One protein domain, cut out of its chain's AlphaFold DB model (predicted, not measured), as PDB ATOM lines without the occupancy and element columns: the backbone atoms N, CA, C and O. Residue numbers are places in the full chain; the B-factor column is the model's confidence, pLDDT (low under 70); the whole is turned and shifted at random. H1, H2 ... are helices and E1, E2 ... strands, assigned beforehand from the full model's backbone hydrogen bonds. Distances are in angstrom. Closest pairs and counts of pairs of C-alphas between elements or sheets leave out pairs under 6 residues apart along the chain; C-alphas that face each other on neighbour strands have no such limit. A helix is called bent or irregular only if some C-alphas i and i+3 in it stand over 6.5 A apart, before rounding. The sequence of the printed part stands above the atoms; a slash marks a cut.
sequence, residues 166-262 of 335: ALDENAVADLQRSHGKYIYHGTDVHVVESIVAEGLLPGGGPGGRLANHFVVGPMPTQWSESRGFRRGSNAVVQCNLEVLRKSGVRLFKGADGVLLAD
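What this domain is: This is residues 166 to 262 of the 335 residues of the protein "Hypothetical protein" of Symbiodinium microadriaticum (UniProt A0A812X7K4). A two-strand ribbon, E1 with E3, crosses the E2 edge of a small sheet of three strands, E1 passing over E2 in the middle of the domain, with helices H1 and H2 at the two ends of the long axis. The short H3 continues from the end of E3, and the long loop 216 to 234 makes one side of the body. The printed part has 97 residues, with three named helices and five named strands in the order H1, E1, H2, E2, E3, H3, E4, E5; both sheets, E2 - E5 - E4 and E1 - E3, are antiparallel. The class is mixed, helices and strands. The whole is compact, with a radius of gyration of the C-alphas of 13.0 A, and rounded, spanning 36 by 28 by 22 A.

Where its parts are: H1, residues 169 to 179, begins at C-alpha 169 (205.380, 209.213, 257.716) and is 15.3 A long. E1, residues 182 to 187, is 15.9 A long. H2, residues 189 to 198, is 15.0 A long and irregular, with C-alphas 190 and 193 7.2 A apart. E2 is residues 212 to 215. E3, residues 235 to 240, begins at C-alpha 235 (229.406, 206.505, 274.340) and is 16.6 A long. H3 is residues 241 to 246 and E4 is residues 251 to 253. E5, residues 258 to 261, ends at C-alpha 261 (215.946, 200.732, 262.330).

How they stand to each other: In the three-strand sheet E5 is the inner strand. E2 and E5 are antiparallel at 146 degrees, with N 214 and O 259 at 2.8 A, within hydrogen-bond range. E4 and E5 form a hairpin, antiparallel at 143 degrees, with N 252 and O 260 at 2.8 A. E1 and E3 are antiparallel at 153 degrees, with N 185 and O 237 at 2.9 A. The closest C-alphas of E1 and E2, those of His 185 and Phe 214, are 4.9 A apart. H1 only grazes the sheet E2 - E5 - E4, with residues 169 to 172. H1 and H3 are close but not clearly touching, at a shallow tilt of 27 degrees, opposite ways; their closest C-alphas, those of Gln 176 and Leu 241, are 7.3 A apart. The closest C-alphas of H2 and E3, those of Val 189 and Ala 235, are 5.1 A apart. H2 is apart from H1 and H3. Every O i to N i+4 pair is within hydrogen-bond range in H1 and H3, and 4 of 6 are in H2.

The domain as a whole: The two C-alphas farthest apart, those of Arg 177 and Pro 206, are 36.9 A apart. The printed part has no cut. The links H2 to E2, 13 residues, and E2 to E3, 19 residues, are long. The mean pLDDT of the printed part is 81.0, and residues 205 to 207 and 219 to 232 are under 70.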
ATOM      1  N   ALA A 166     206.599 198.761 260.021       91.19
ATOM      2  CA  ALA A 166     207.265 200.033 259.785       91.19
ATOM      3  C   ALA A 166     206.397 201.190 260.296       91.19
ATOM      4  O   ALA A 166     205.167 201.129 260.262       91.19
ATOM      5  N   LEU A 167     207.050 202.246 260.770       91.62
ATOM      6  CA  LEU A 167     206.402 203.514 261.050       91.62
ATOM      7  C   LEU A 167     206.074 204.206 259.730       91.62
ATOM      8  O   LEU A 167     206.929 204.306 258.848       91.62
ATOM      9  N   ASP A 168     204.846 204.700 259.617       90.56
ATOM     10  CA  ASP A 168     204.462 205.576 258.519       90.56
ATOM     11  C   ASP A 168     205.005 207.004 258.723       90.56
ATOM     12  O   ASP A 168     205.540 207.365 259.780       90.56
ATOM     13  N   GLU A 169     204.878 207.836 257.691       88.12
ATOM     14  CA  GLU A 169     205.380 209.213 257.716       88.12
ATOM     15  C   GLU A 169     204.739 210.060 258.820       88.12
ATOM     16  O   GLU A 169     205.411 210.901 259.425       88.12
ATOM     17  N   ASN A 170     203.460 209.816 259.118       91.88
ATOM     18  CA  ASN A 170     202.734 210.538 260.154       91.88
ATOM     19  C   ASN A 170     203.280 210.195 261.542       91.88
ATOM     20  O   ASN A 170     203.522 211.097 262.341       91.88
ATOM     21  N   ALA A 171     203.554 208.917 261.803       90.31
ATOM     22  CA  ALA A 171     204.138 208.441 263.048       90.31
ATOM     23  C   ALA A 171     205.561 208.984 263.253       90.31
ATOM     24  O   ALA A 171     205.924 209.362 264.369       90.31
ATOM     25  N   VAL A 172     206.364 209.077 262.188       89.00
ATOM     26  CA  VAL A 172     207.694 209.707 262.260       89.00
ATOM     27  C   VAL A 172     207.578 211.215 262.513       89.00
ATOM     28  O   VAL A 172     208.329 211.760 263.322       89.00
ATOM     29  N   ALA A 173     206.622 211.903 261.884       89.31
ATOM     30  CA  ALA A 173     206.379 213.324 262.139       89.31
ATOM     31  C   ALA A 173     205.888 213.580 263.578       89.31
ATOM     32  O   ALA A 173     206.329 214.530 264.227       89.31
ATOM     33  N   ASP A 174     205.017 212.718 264.106       90.31
ATOM     34  CA  ASP A 174     204.571 212.756 265.501       90.31
ATOM     35  C   ASP A 174     205.734 212.558 266.472       90.31
ATOM     36  O   ASP A 174     205.856 213.298 267.454       90.31
ATOM     37  N   LEU A 175     206.626 211.608 266.181       87.75
ATOM     38  CA  LEU A 175     207.846 211.377 266.948       87.75
ATOM     39  C   LEU A 175     208.716 212.640 267.000       87.75
ATOM     40  O   LEU A 175     209.120 213.060 268.084       87.75
ATOM     41  N   GLN A 176     208.937 213.279 265.847       88.75
ATOM     42  CA  GLN A 176     209.717 214.514 265.754       88.75
ATOM     43  C   GLN A 176     209.101 215.658 266.565       88.75
ATOM     44  O   GLN A 176     209.816 216.368 267.274       88.75
ATOM     45  N   ARG A 177     207.774 215.826 266.497       89.06
ATOM     46  CA  ARG A 177     207.056 216.853 267.269       89.06
ATOM     47  C   ARG A 177     207.156 216.634 268.775       89.06
ATOM     48  O   ARG A 177     207.254 217.598 269.524       89.06
ATOM     49  N   SER A 178     207.088 215.380 269.212       85.75
ATOM     50  CA  SER A 178     206.971 215.038 270.632       85.75
ATOM     51  C   SER A 178     208.314 214.858 271.342       85.75
ATOM     52  O   SER A 178     208.415 215.193 272.518       85.75
ATOM     53  N   HIS A 179     209.340 214.354 270.651       84.19
ATOM     54  CA  HIS A 179     210.629 213.988 271.256       84.19
ATOM     55  C   HIS A 179     211.824 214.707 270.611       84.19
ATOM     56  O   HIS A 179     212.964 214.529 271.036       84.19
ATOM     57  N   GLY A 180     211.566 215.562 269.619       87.56
ATOM     58  CA  GLY A 180     212.579 216.354 268.938       87.56
ATOM     59  C   GLY A 180     213.219 215.637 267.753       87.56
ATOM     60  O   GLY A 180     212.739 214.627 267.246       87.56
ATOM     61  N   LYS A 181     214.324 216.205 267.264       90.25
ATOM     62  CA  LYS A 181     214.934 215.820 265.981       90.25
ATOM     63  C   LYS A 181     215.752 214.526 266.040       90.25
ATOM     64  O   LYS A 181     216.140 214.014 264.991       90.25
ATOM     65  N   TYR A 182     216.047 214.030 267.238       88.94
ATOM     66  CA  TYR A 182     217.087 213.034 267.450       88.94
ATOM     67  C   TYR A 182     216.599 211.809 268.213       88.94
ATOM     68  O   TYR A 182     215.761 211.903 269.107       88.94
ATOM     69  N   ILE A 183     217.195 210.672 267.871       89.81
ATOM     70  CA  ILE A 183     217.101 209.406 268.598       89.81
ATOM     71  C   ILE A 183     218.511 208.919 268.926       89.81
ATOM     72  O   ILE A 183     219.472 209.298 268.255       89.81
ATOM     73  N   TYR A 184     218.644 208.090 269.958       88.12
ATOM     74  CA  TYR A 184     219.950 207.806 270.552       88.12
ATOM     75  C   TYR A 184     220.271 206.322 270.552       88.12
ATOM     76  O   TYR A 184     219.424 205.496 270.884       88.12
ATOM     77  N   HIS A 185     221.514 205.982 270.230       86.94
ATOM     78  CA  HIS A 185     222.027 204.624 270.332       86.94
ATOM     79  C   HIS A 185     223.198 204.562 271.309       86.94
ATOM     80  O   HIS A 185     224.167 205.309 271.193       86.94
ATOM     81  N   GLY A 186     223.101 203.651 272.273       85.00
ATOM     82  CA  GLY A 186     224.153 203.387 273.247       85.00
ATOM     83  C   GLY A 186     225.227 202.473 272.708       85.00
ATOM     84  O   GLY A 186     224.916 201.352 272.317       85.00
ATOM     85  N   THR A 187     226.479 202.909 272.778       83.88
ATOM     86  CA  THR A 187     227.623 202.147 272.276       83.88
ATOM     87  C   THR A 187     228.827 202.213 273.220       83.88
ATOM     88  O   THR A 187     228.754 202.794 274.307       83.88
ATOM     89  N   ASP A 188     229.910 201.556 272.818       83.94
ATOM     90  CA  ASP A 188     231.220 201.612 273.462       83.94
ATOM     91  C   ASP A 188     232.130 202.603 272.713       83.94
ATOM     92  O   ASP A 188     232.166 202.622 271.481       83.94
ATOM     93  N   VAL A 189     232.878 203.428 273.442       85.19
ATOM     94  CA  VAL A 189     233.846 204.388 272.900       85.19
ATOM     95  C   VAL A 189     234.864 203.711 271.980       85.19
ATOM     96  O   VAL A 189     235.272 204.293 270.980       85.19
ATOM     97  N   HIS A 190     235.215 202.453 272.252       87.12
ATOM     98  CA  HIS A 190     236.189 201.700 271.466       87.12
ATOM     99  C   HIS A 190     235.688 201.289 270.076       87.12
ATOM    100  O   HIS A 190     236.501 200.924 269.233       87.12
ATOM    101  N   VAL A 191     234.377 201.347 269.813       83.75
ATOM    102  CA  VAL A 191     233.813 201.037 268.485       83.75
ATOM    103  C   VAL A 191     233.413 202.287 267.701       83.75
ATOM    104  O   VAL A 191     232.925 202.173 266.580       83.75
ATOM    105  N   VAL A 192     233.629 203.485 268.255       83.25
ATOM    106  CA  VAL A 192     233.254 204.752 267.610       83.25
ATOM    107  C   VAL A 192     233.952 204.932 266.262       83.25
ATOM    108  O   VAL A 192     233.297 205.318 265.300       83.25
ATOM    109  N   GLU A 193     235.241 204.601 266.155       84.50
ATOM    110  CA  GLU A 193     235.973 204.701 264.884       84.50
ATOM    111  C   GLU A 193     235.370 203.798 263.797       84.50
ATOM    112  O   GLU A 193     235.171 204.242 262.668       84.50
ATOM    113  N   SER A 194     234.995 202.564 264.152       83.25
ATOM    114  CA  SER A 194     234.308 201.642 263.238       83.25
ATOM    115  C   SER A 194     232.928 202.174 262.847       83.25
ATOM    116  O   SER A 194     232.587 202.152 261.671       83.25
ATOM    117  N   ILE A 195     232.174 202.766 263.779       84.50
ATOM    118  CA  ILE A 195     230.880 203.397 263.467       84.50
ATOM    119  C   ILE A 195     231.047 204.580 262.504       84.50
ATOM    120  O   ILE A 195     230.207 204.787 261.632       84.50
ATOM    121  N   VAL A 196     232.117 205.367 262.633       80.12
ATOM    122  CA  VAL A 196     232.409 206.464 261.697       80.12
ATOM    123  C   VAL A 196     232.776 205.927 260.310       80.12
ATOM    124  O   VAL A 196     232.383 206.522 259.306       80.12
ATOM    125  N   ALA A 197     233.514 204.818 260.247       78.62
ATOM    126  CA  ALA A 197     233.966 204.223 258.993       78.62
ATOM    127  C   ALA A 197     232.857 203.453 258.253       78.62
ATOM    128  O   ALA A 197     232.717 203.589 257.038       78.62
ATOM    129  N   GLU A 198     232.072 202.660 258.978       80.81
ATOM    130  CA  GLU A 198     231.147 201.656 258.433       80.81
ATOM    131  C   GLU A 198     229.673 202.013 258.673       80.81
ATOM    132  O   GLU A 198     228.772 201.379 258.126       80.81
ATOM    133  N   GLY A 199     229.412 203.049 259.468       82.19
ATOM    134  CA  GLY A 199     228.080 203.353 259.964       82.19
ATOM    135  C   GLY A 199     227.696 202.484 261.161       82.19
ATOM    136  O   GLY A 199     228.447 201.641 261.652       82.19
ATOM    137  N   LEU A 200     226.487 202.710 261.673       83.62
ATOM    138  CA  LEU A 200     225.972 201.930 262.788       83.62
ATOM    139  C   LEU A 200     225.392 200.602 262.283       83.62
ATOM    140  O   LEU A 200     224.332 200.586 261.658       83.62
ATOM    141  N   LEU A 201     226.058 199.493 262.596       84.31
ATOM    142  CA  LEU A 201     225.597 198.145 262.261       84.31
ATOM    143  C   LEU A 201     224.839 197.502 263.437       84.31
ATOM    144  O   LEU A 201     225.183 197.750 264.599       84.31
ATOM    145  N   PRO A 202     223.848 196.628 263.180       81.56
ATOM    146  CA  PRO A 202     223.173 195.899 264.242       81.56
ATOM    147  C   PRO A 202     224.143 195.075 265.077       81.56
ATOM    148  O   PRO A 202     224.915 194.257 264.577       81.56
ATOM    149  N   GLY A 203     224.060 195.246 266.393       74.94
ATOM    150  CA  GLY A 203     224.903 194.494 267.317       74.94
ATOM    151  C   GLY A 203     224.585 192.991 267.337       74.94
ATOM    152  O   GLY A 203     223.443 192.579 267.130       74.94
ATOM    153  N   GLY A 204     225.578 192.172 267.697       70.00
ATOM    154  CA  GLY A 204     225.395 190.739 267.980       70.00
ATOM    155  C   GLY A 204     226.465 189.798 267.421       70.00
ATOM    156  O   GLY A 204     226.455 188.633 267.798       70.00
ATOM    157  N   GLY A 205     227.404 190.285 266.600       63.88
ATOM    158  CA  GLY A 205     228.387 189.428 265.922       63.88
ATOM    159  C   GLY A 205     227.760 188.639 264.759       63.88
ATOM    160  O   GLY A 205     226.683 189.011 264.292       63.88
ATOM    161  N   PRO A 206     228.410 187.569 264.263       50.03
ATOM    162  CA  PRO A 206     227.805 186.652 263.292       50.03
ATOM    163  C   PRO A 206     226.493 186.064 263.842       50.03
ATOM    164  O   PRO A 206     226.469 185.616 264.986       50.03
ATOM    165  N   GLY A 207     225.409 186.092 263.058       61.06
ATOM    166  CA  GLY A 207     224.051 185.820 263.572       61.06
ATOM    167  C   GLY A 207     223.441 187.011 264.331       61.06
ATOM    168  O   GLY A 207     222.613 186.843 265.226       61.06
ATOM    169  N   GLY A 208     223.911 188.228 264.038       80.94
ATOM    170  CA  GLY A 208     223.560 189.458 264.742       80.94
ATOM    171  C   GLY A 208     222.083 189.846 264.656       80.94
ATOM    172  O   GLY A 208     221.247 189.168 264.062       80.94
ATOM    173  N   ARG A 209     221.725 190.953 265.307       87.56
ATOM    174  CA  ARG A 209     220.341 191.450 265.318       87.56
ATOM    175  C   ARG A 209     219.881 191.866 263.921       87.56
ATOM    176  O   ARG A 209     220.672 192.368 263.137       87.56
ATOM    177  N   LEU A 210     218.575 191.774 263.672       88.31
ATOM    178  CA  LEU A 210     217.951 192.319 262.458       88.31
ATOM    179  C   LEU A 210     217.956 193.854 262.402       88.31
ATOM    180  O   LEU A 210     217.713 194.425 261.348       88.31
ATOM    181  N   ALA A 211     218.137 194.527 263.542       90.44
ATOM    182  CA  ALA A 211     217.913 195.962 263.641       90.44
ATOM    183  C   ALA A 211     218.834 196.648 264.647       90.44
ATOM    184  O   ALA A 211     219.102 196.133 265.745       90.44
ATOM    185  N   ASN A 212     219.186 197.889 264.327       89.25
ATOM    186  CA  ASN A 212     219.678 198.838 265.313       89.25
ATOM    187  C   ASN A 212     218.558 199.206 266.287       89.25
ATOM    188  O   ASN A 212     217.404 199.331 265.893       89.25
ATOM    189  N   HIS A 213     218.895 199.351 267.568       89.00
ATOM    190  CA  HIS A 213     217.942 199.712 268.618       89.00
ATOM    191  C   HIS A 213     218.244 201.131 269.097       89.00
ATOM    192  O   HIS A 213     219.372 201.411 269.506       89.00
ATOM    193  N   PHE A 214     217.241 201.997 269.064       88.50
ATOM    194  CA  PHE A 214     217.344 203.403 269.429       88.50
ATOM    195  C   PHE A 214     216.411 203.738 270.575       88.50
ATOM    196  O   PHE A 214     215.272 203.291 270.609       88.50
ATOM    197  N   VAL A 215     216.876 204.573 271.490       86.38
ATOM    198  CA  VAL A 215     216.065 205.148 272.554       86.38
ATOM    199  C   VAL A 215     215.500 206.482 272.084       86.38
ATOM    200  O   VAL A 215     216.209 207.307 271.500       86.38
ATOM    201  N   VAL A 216     214.214 206.680 272.354       82.44
ATOM    202  CA  VAL A 216     213.491 207.928 272.109       82.44
ATOM    203  C   VAL A 216     213.339 208.680 273.426       82.44
ATOM    204  O   VAL A 216     212.999 208.079 274.444       82.44
ATOM    205  N   GLY A 217     213.541 209.995 273.410       76.94
ATOM    206  CA  GLY A 217     213.373 210.828 274.596       76.94
ATOM    207  C   GLY A 217     214.401 211.942 274.680       76.94
ATOM    208  O   GLY A 217     215.131 212.169 273.720       76.94
ATOM    209  N   PRO A 218     214.469 212.654 275.813       72.06
ATOM    210  CA  PRO A 218     215.594 213.539 276.074       72.06
ATOM    211  C   PRO A 218     216.904 212.743 276.070       72.06
ATOM    212  O   PRO A 218     216.919 211.560 276.423       72.06
ATOM    213  N   MET A 219     218.003 213.408 275.700       68.94
ATOM    214  CA  MET A 219     219.341 212.834 275.845       68.94
ATOM    215  C   MET A 219     219.517 212.376 277.304       68.94
ATOM    216  O   MET A 219     219.321 213.188 278.216       68.94
ATOM    217  N   PRO A 220     219.842 211.100 277.555       64.44
ATOM    218  CA  PRO A 220     220.022 210.622 278.914       64.44
ATOM    219  C   PRO A 220     221.210 211.326 279.571       64.44
ATOM    220  O   PRO A 220     222.325 211.291 279.063       64.44
ATOM    221  N   THR A 221     220.980 211.943 280.729       58.00
ATOM    222  CA  THR A 221     222.039 212.574 281.536       58.00
ATOM    223  C   THR A 221     222.799 211.561 282.400       58.00
ATOM    224  O   THR A 221     223.890 211.854 282.880       58.00
ATOM    225  N   GLN A 222     222.239 210.358 282.587       56.81
ATOM    226  CA  GLN A 222     222.841 209.249 283.333       56.81
ATOM    227  C   GLN A 222     222.780 207.952 282.510       56.81
ATOM    228  O   GLN A 222     221.743 207.294 282.378       56.81
ATOM    229  N   TRP A 223     223.926 207.589 281.933       61.12
ATOM    230  CA  TRP A 223     224.055 206.558 280.896       61.12
ATOM    231  C   TRP A 223     223.798 205.128 281.389       61.12
ATOM    232  O   TRP A 223     223.191 204.326 280.682       61.12
ATOM    233  N   SER A 224     224.215 204.798 282.617       51.09
ATOM    234  CA  SER A 224     224.155 203.434 283.166       51.09
ATOM    235  C   SER A 224     222.756 202.970 283.580       51.09
ATOM    236  O   SER A 224     222.553 201.774 283.799       51.09
ATOM    237  N   GLU A 225     221.803 203.897 283.708       51.59
ATOM    238  CA  GLU A 225     220.463 203.628 284.252       51.59
ATOM    239  C   GLU A 225     219.332 203.883 283.247       51.59
ATOM    240  O   GLU A 225     218.182 203.503 283.483       51.59
ATOM    241  N   SER A 226     219.656 204.475 282.097       57.19
ATOM    242  CA  SER A 226     218.671 204.831 281.083       57.19
ATOM    243  C   SER A 226     218.123 203.590 280.371       57.19
ATOM    244  O   SER A 226     218.866 202.763 279.837       57.19
ATOM    245  N   ARG A 227     216.789 203.442 280.364       57.84
ATOM    246  CA  ARG A 227     216.108 202.315 279.704       57.84
ATOM    247  C   ARG A 227     216.491 202.271 278.220       57.84
ATOM    248  O   ARG A 227     216.388 203.270 277.524       57.84
ATOM    249  N   GLY A 228     216.918 201.096 277.753       58.88
ATOM    250  CA  GLY A 228     217.301 200.850 276.357       58.88
ATOM    251  C   GLY A 228     218.808 200.890 276.082       58.88
ATOM    252  O   GLY A 228     219.243 200.286 275.103       58.88
ATOM    253  N   PHE A 229     219.613 201.465 276.981       67.56
ATOM    254  CA  PHE A 229     221.073 201.360 276.931       67.56
ATOM    255  C   PHE A 229     221.531 200.036 277.550       67.56
ATOM    256  O   PHE A 229     220.970 199.556 278.540       67.56
ATOM    257  N   ARG A 230     222.542 199.400 276.949       65.56
ATOM    258  CA  ARG A 230     223.161 198.217 277.556       65.56
ATOM    259  C   ARG A 230     224.031 198.665 278.727       65.56
ATOM    260  O   ARG A 230     224.710 199.684 278.664       65.56
ATOM    261  N   ARG A 231     224.050 197.865 279.795       61.44
ATOM    262  CA  ARG A 231     225.003 198.060 280.892       61.44
ATOM    263  C   ARG A 231     226.419 197.976 280.315       61.44
ATOM    264  O   ARG A 231     226.766 196.944 279.746       61.44
ATOM    265  N   GLY A 232     227.192 199.051 280.454       65.25
ATOM    266  CA  GLY A 232     228.534 199.174 279.881       65.25
ATOM    267  C   GLY A 232     228.641 200.126 278.686       65.25
ATOM    268  O   GLY A 232     229.760 200.442 278.308       65.25
ATOM    269  N   SER A 233     227.531 200.634 278.133       74.19
ATOM    270  CA  SER A 233     227.603 201.735 277.165       74.19
ATOM    271  C   SER A 233     228.231 202.971 277.820       74.19
ATOM    272  O   SER A 233     227.751 203.432 278.857       74.19
ATOM    273  N   ASN A 234     229.295 203.493 277.216       81.56
ATOM    274  CA  ASN A 234     230.046 204.670 277.672       81.56
ATOM    275  C   ASN A 234     230.171 205.751 276.577       81.56
ATOM    276  O   ASN A 234     230.800 206.779 276.805       81.56
ATOM    277  N   ALA A 235     229.543 205.536 275.418       83.56
ATOM    278  CA  ALA A 235     229.406 206.505 274.340       83.56
ATOM    279  C   ALA A 235     227.986 206.454 273.758       83.56
ATOM    280  O   ALA A 235     227.286 205.440 273.871       83.56
ATOM    281  N   VAL A 236     227.556 207.543 273.115       85.69
ATOM    282  CA  VAL A 236     226.245 207.631 272.464       85.69
ATOM    283  C   VAL A 236     226.354 208.212 271.072       85.69
ATOM    284  O   VAL A 236     227.027 209.208 270.838       85.69
ATOM    285  N   VAL A 237     225.644 207.562 270.160       85.69
ATOM    286  CA  VAL A 237     225.461 207.982 268.779       85.69
ATOM    287  C   VAL A 237     224.108 208.677 268.698       85.69
ATOM    288  O   VAL A 237     223.074 208.094 269.038       85.69
ATOM    289  N   GLN A 238     224.118 209.935 268.272       89.25
ATOM    290  CA  GLN A 238     222.920 210.744 268.087       89.25
ATOM    291  C   GLN A 238     222.507 210.723 266.614       89.25
ATOM    292  O   GLN A 238     223.214 211.231 265.750       89.25
ATOM    293  N   CYS A 239     221.340 210.163 266.309       88.50
ATOM    294  CA  CYS A 239     220.861 210.037 264.937       88.50
ATOM    295  C   CYS A 239     219.737 211.031 264.653       88.50
ATOM    296  O   CYS A 239     218.730 211.072 265.361       88.50
ATOM    297  N   ASN A 240     219.903 211.827 263.597       89.44
ATOM    298  CA  ASN A 240     218.894 212.778 263.143       89.44
ATOM    299  C   ASN A 240     217.801 212.056 262.340       89.44
ATOM    300  O   ASN A 240     218.078 211.459 261.299       89.44
ATOM    301  N   LEU A 241     216.554 212.155 262.800       88.88
ATOM    302  CA  LEU A 241     215.391 211.513 262.183       88.88
ATOM    303  C   LEU A 241     215.164 211.948 260.728       88.88
ATOM    304  O   LEU A 241     214.774 211.134 259.895       88.88
ATOM    305  N   GLU A 242     215.411 213.219 260.406       86.56
ATOM    306  CA  GLU A 242     215.249 213.726 259.043       86.56
ATOM    307  C   GLU A 242     216.306 213.148 258.097       86.56
ATOM    308  O   GLU A 242     215.984 212.785 256.966       86.56
ATOM    309  N   VAL A 243     217.548 213.026 258.576       86.38
ATOM    310  CA  VAL A 243     218.649 212.425 257.811       86.38
ATOM    311  C   VAL A 243     218.374 210.945 257.573       86.38
ATOM    312  O   VAL A 243     218.444 210.508 256.432       86.38
ATOM    313  N   LEU A 244     217.975 210.195 258.608       86.12
ATOM    314  CA  LEU A 244     217.606 208.781 258.466       86.12
ATOM    315  C   LEU A 244     216.518 208.589 257.403       86.12
ATOM    316  O   LEU A 244     216.680 207.772 256.499       86.12
ATOM    317  N   ARG A 245     215.454 209.402 257.454       84.44
ATOM    318  CA  ARG A 245     214.366 209.357 256.469       84.44
ATOM    319  C   ARG A 245     214.859 209.659 255.052       84.44
ATOM    320  O   ARG A 245     214.523 208.929 254.126       84.44
ATOM    321  N   LYS A 246     215.648 210.724 254.872       84.44
ATOM    322  CA  LYS A 246     216.203 211.114 253.561       84.44
ATOM    323  C   LYS A 246     217.145 210.053 252.988       84.44
ATOM    324  O   LYS A 246     217.211 209.902 251.774       84.44
ATOM    325  N   SER A 247     217.824 209.306 253.853       81.56
ATOM    326  CA  SER A 247     218.682 208.181 253.480       81.56
ATOM    327  C   SER A 247     217.915 206.877 253.233       81.56
ATOM    328  O   SER A 247     218.546 205.851 253.016       81.56
ATOM    329  N   GLY A 248     216.578 206.878 253.285       84.19
ATOM    330  CA  GLY A 248     215.758 205.685 253.053       84.19
ATOM    331  C   GLY A 248     215.718 204.696 254.223       84.19
ATOM    332  O   GLY A 248     215.142 203.620 254.085       84.19
ATOM    333  N   VAL A 249     216.278 205.048 255.386       87.00
ATOM    334  CA  VAL A 249     216.262 204.176 256.564       87.00
ATOM    335  C   VAL A 249     214.841 204.090 257.109       87.00
ATOM    336  O   VAL A 249     214.248 205.088 257.529       87.00
ATOM    337  N   ARG A 250     214.302 202.871 257.143       90.31
ATOM    338  CA  ARG A 250     212.982 202.592 257.711       90.31
ATOM    339  C   ARG A 250     213.082 202.431 259.220       90.31
ATOM    340  O   ARG A 250     213.932 201.698 259.727       90.31
ATOM    341  N   LEU A 251     212.173 203.094 259.927       92.50
ATOM    342  CA  LEU A 251     211.996 202.940 261.364       92.50
ATOM    343  C   LEU A 251     210.828 202.002 261.631       92.50
ATOM    344  O   LEU A 251     209.809 202.056 260.950       92.50
ATOM    345  N   PHE A 252     210.961 201.171 262.651       92.69
ATOM    346  CA  PHE A 252     209.951 200.220 263.082       92.69
ATOM    347  C   PHE A 252     209.676 200.416 264.563       92.69
ATOM    348  O   PHE A 252     210.547 200.804 265.354       92.69
ATOM    349  N   LYS A 253     208.440 200.122 264.951       86.44
ATOM    350  CA  LYS A 253     208.038 200.185 266.349       86.44
ATOM    351  C   LYS A 253     208.684 199.034 267.124       86.44
ATOM    352  O   LYS A 253     208.416 197.873 266.835       86.44
ATOM    353  N   GLY A 254     209.503 199.366 268.120       85.94
ATOM    354  CA  GLY A 254     209.951 198.425 269.144       85.94
ATOM    355  C   GLY A 254     209.096 198.513 270.411       85.94
ATOM    356  O   GLY A 254     207.986 199.056 270.412       85.94
ATOM    357  N   ALA A 255     209.629 197.992 271.514       82.25
ATOM    358  CA  ALA A 255     208.977 198.005 272.822       82.25
ATOM    359  C   ALA A 255     209.765 198.815 273.856       82.25
ATOM    360  O   ALA A 255     210.967 199.029 273.712       82.25
ATOM    361  N   ASP A 256     209.082 199.239 274.923       76.06
ATOM    362  CA  ASP A 256     209.662 199.985 276.051       76.06
ATOM    363  C   ASP A 256     210.344 201.311 275.667       76.06
ATOM    364  O   ASP A 256     211.359 201.686 276.253       76.06
ATOM    365  N   GLY A 257     209.797 202.025 274.678       74.56
ATOM    366  CA  GLY A 257     210.375 203.287 274.191       74.56
ATOM    367  C   GLY A 257     211.579 203.105 273.260       74.56
ATOM    368  O   GLY A 257     212.303 204.065 273.001       74.56
ATOM    369  N   VAL A 258     211.790 201.883 272.761       84.69
ATOM    370  CA  VAL A 258     212.813 201.578 271.760       84.69
ATOM    371  C   VAL A 258     212.219 201.640 270.354       84.69
ATOM    372  O   VAL A 258     211.148 201.090 270.096       84.69
ATOM    373  N   LEU A 259     212.940 202.277 269.437       90.06
ATOM    374  CA  LEU A 259     212.730 202.177 267.998       90.06
ATOM    375  C   LEU A 259     213.744 201.228 267.386       90.06
ATOM    376  O   LEU A 259     214.882 201.131 267.842       90.06
ATOM    377  N   LEU A 260     213.321 200.543 266.337       91.75
ATOM    378  CA  LEU A 260     214.181 199.680 265.549       91.75
ATOM    379  C   LEU A 260     214.445 200.366 264.211       91.75
ATOM    380  O   LEU A 260     213.534 200.984 263.663       91.75
ATOM    381  N   ALA A 261     215.658 200.275 263.685       89.94
ATOM    382  CA  ALA A 261     215.946 200.732 262.330       89.94
ATOM    383  C   ALA A 261     216.590 199.623 261.514       89.94
ATOM    384  O   ALA A 261     217.398 198.850 262.042       89.94
ATOM    385  N   ASP A 262     216.211 199.590 260.241       81.88
ATOM    386  CA  ASP A 262     216.795 198.698 259.250       81.88
ATOM    387  C   ASP A 262     218.292 198.972 259.045       81.88
ATOM    388  O   ASP A 262     218.787 200.072 259.309       81.88
TER     389      ASP A 262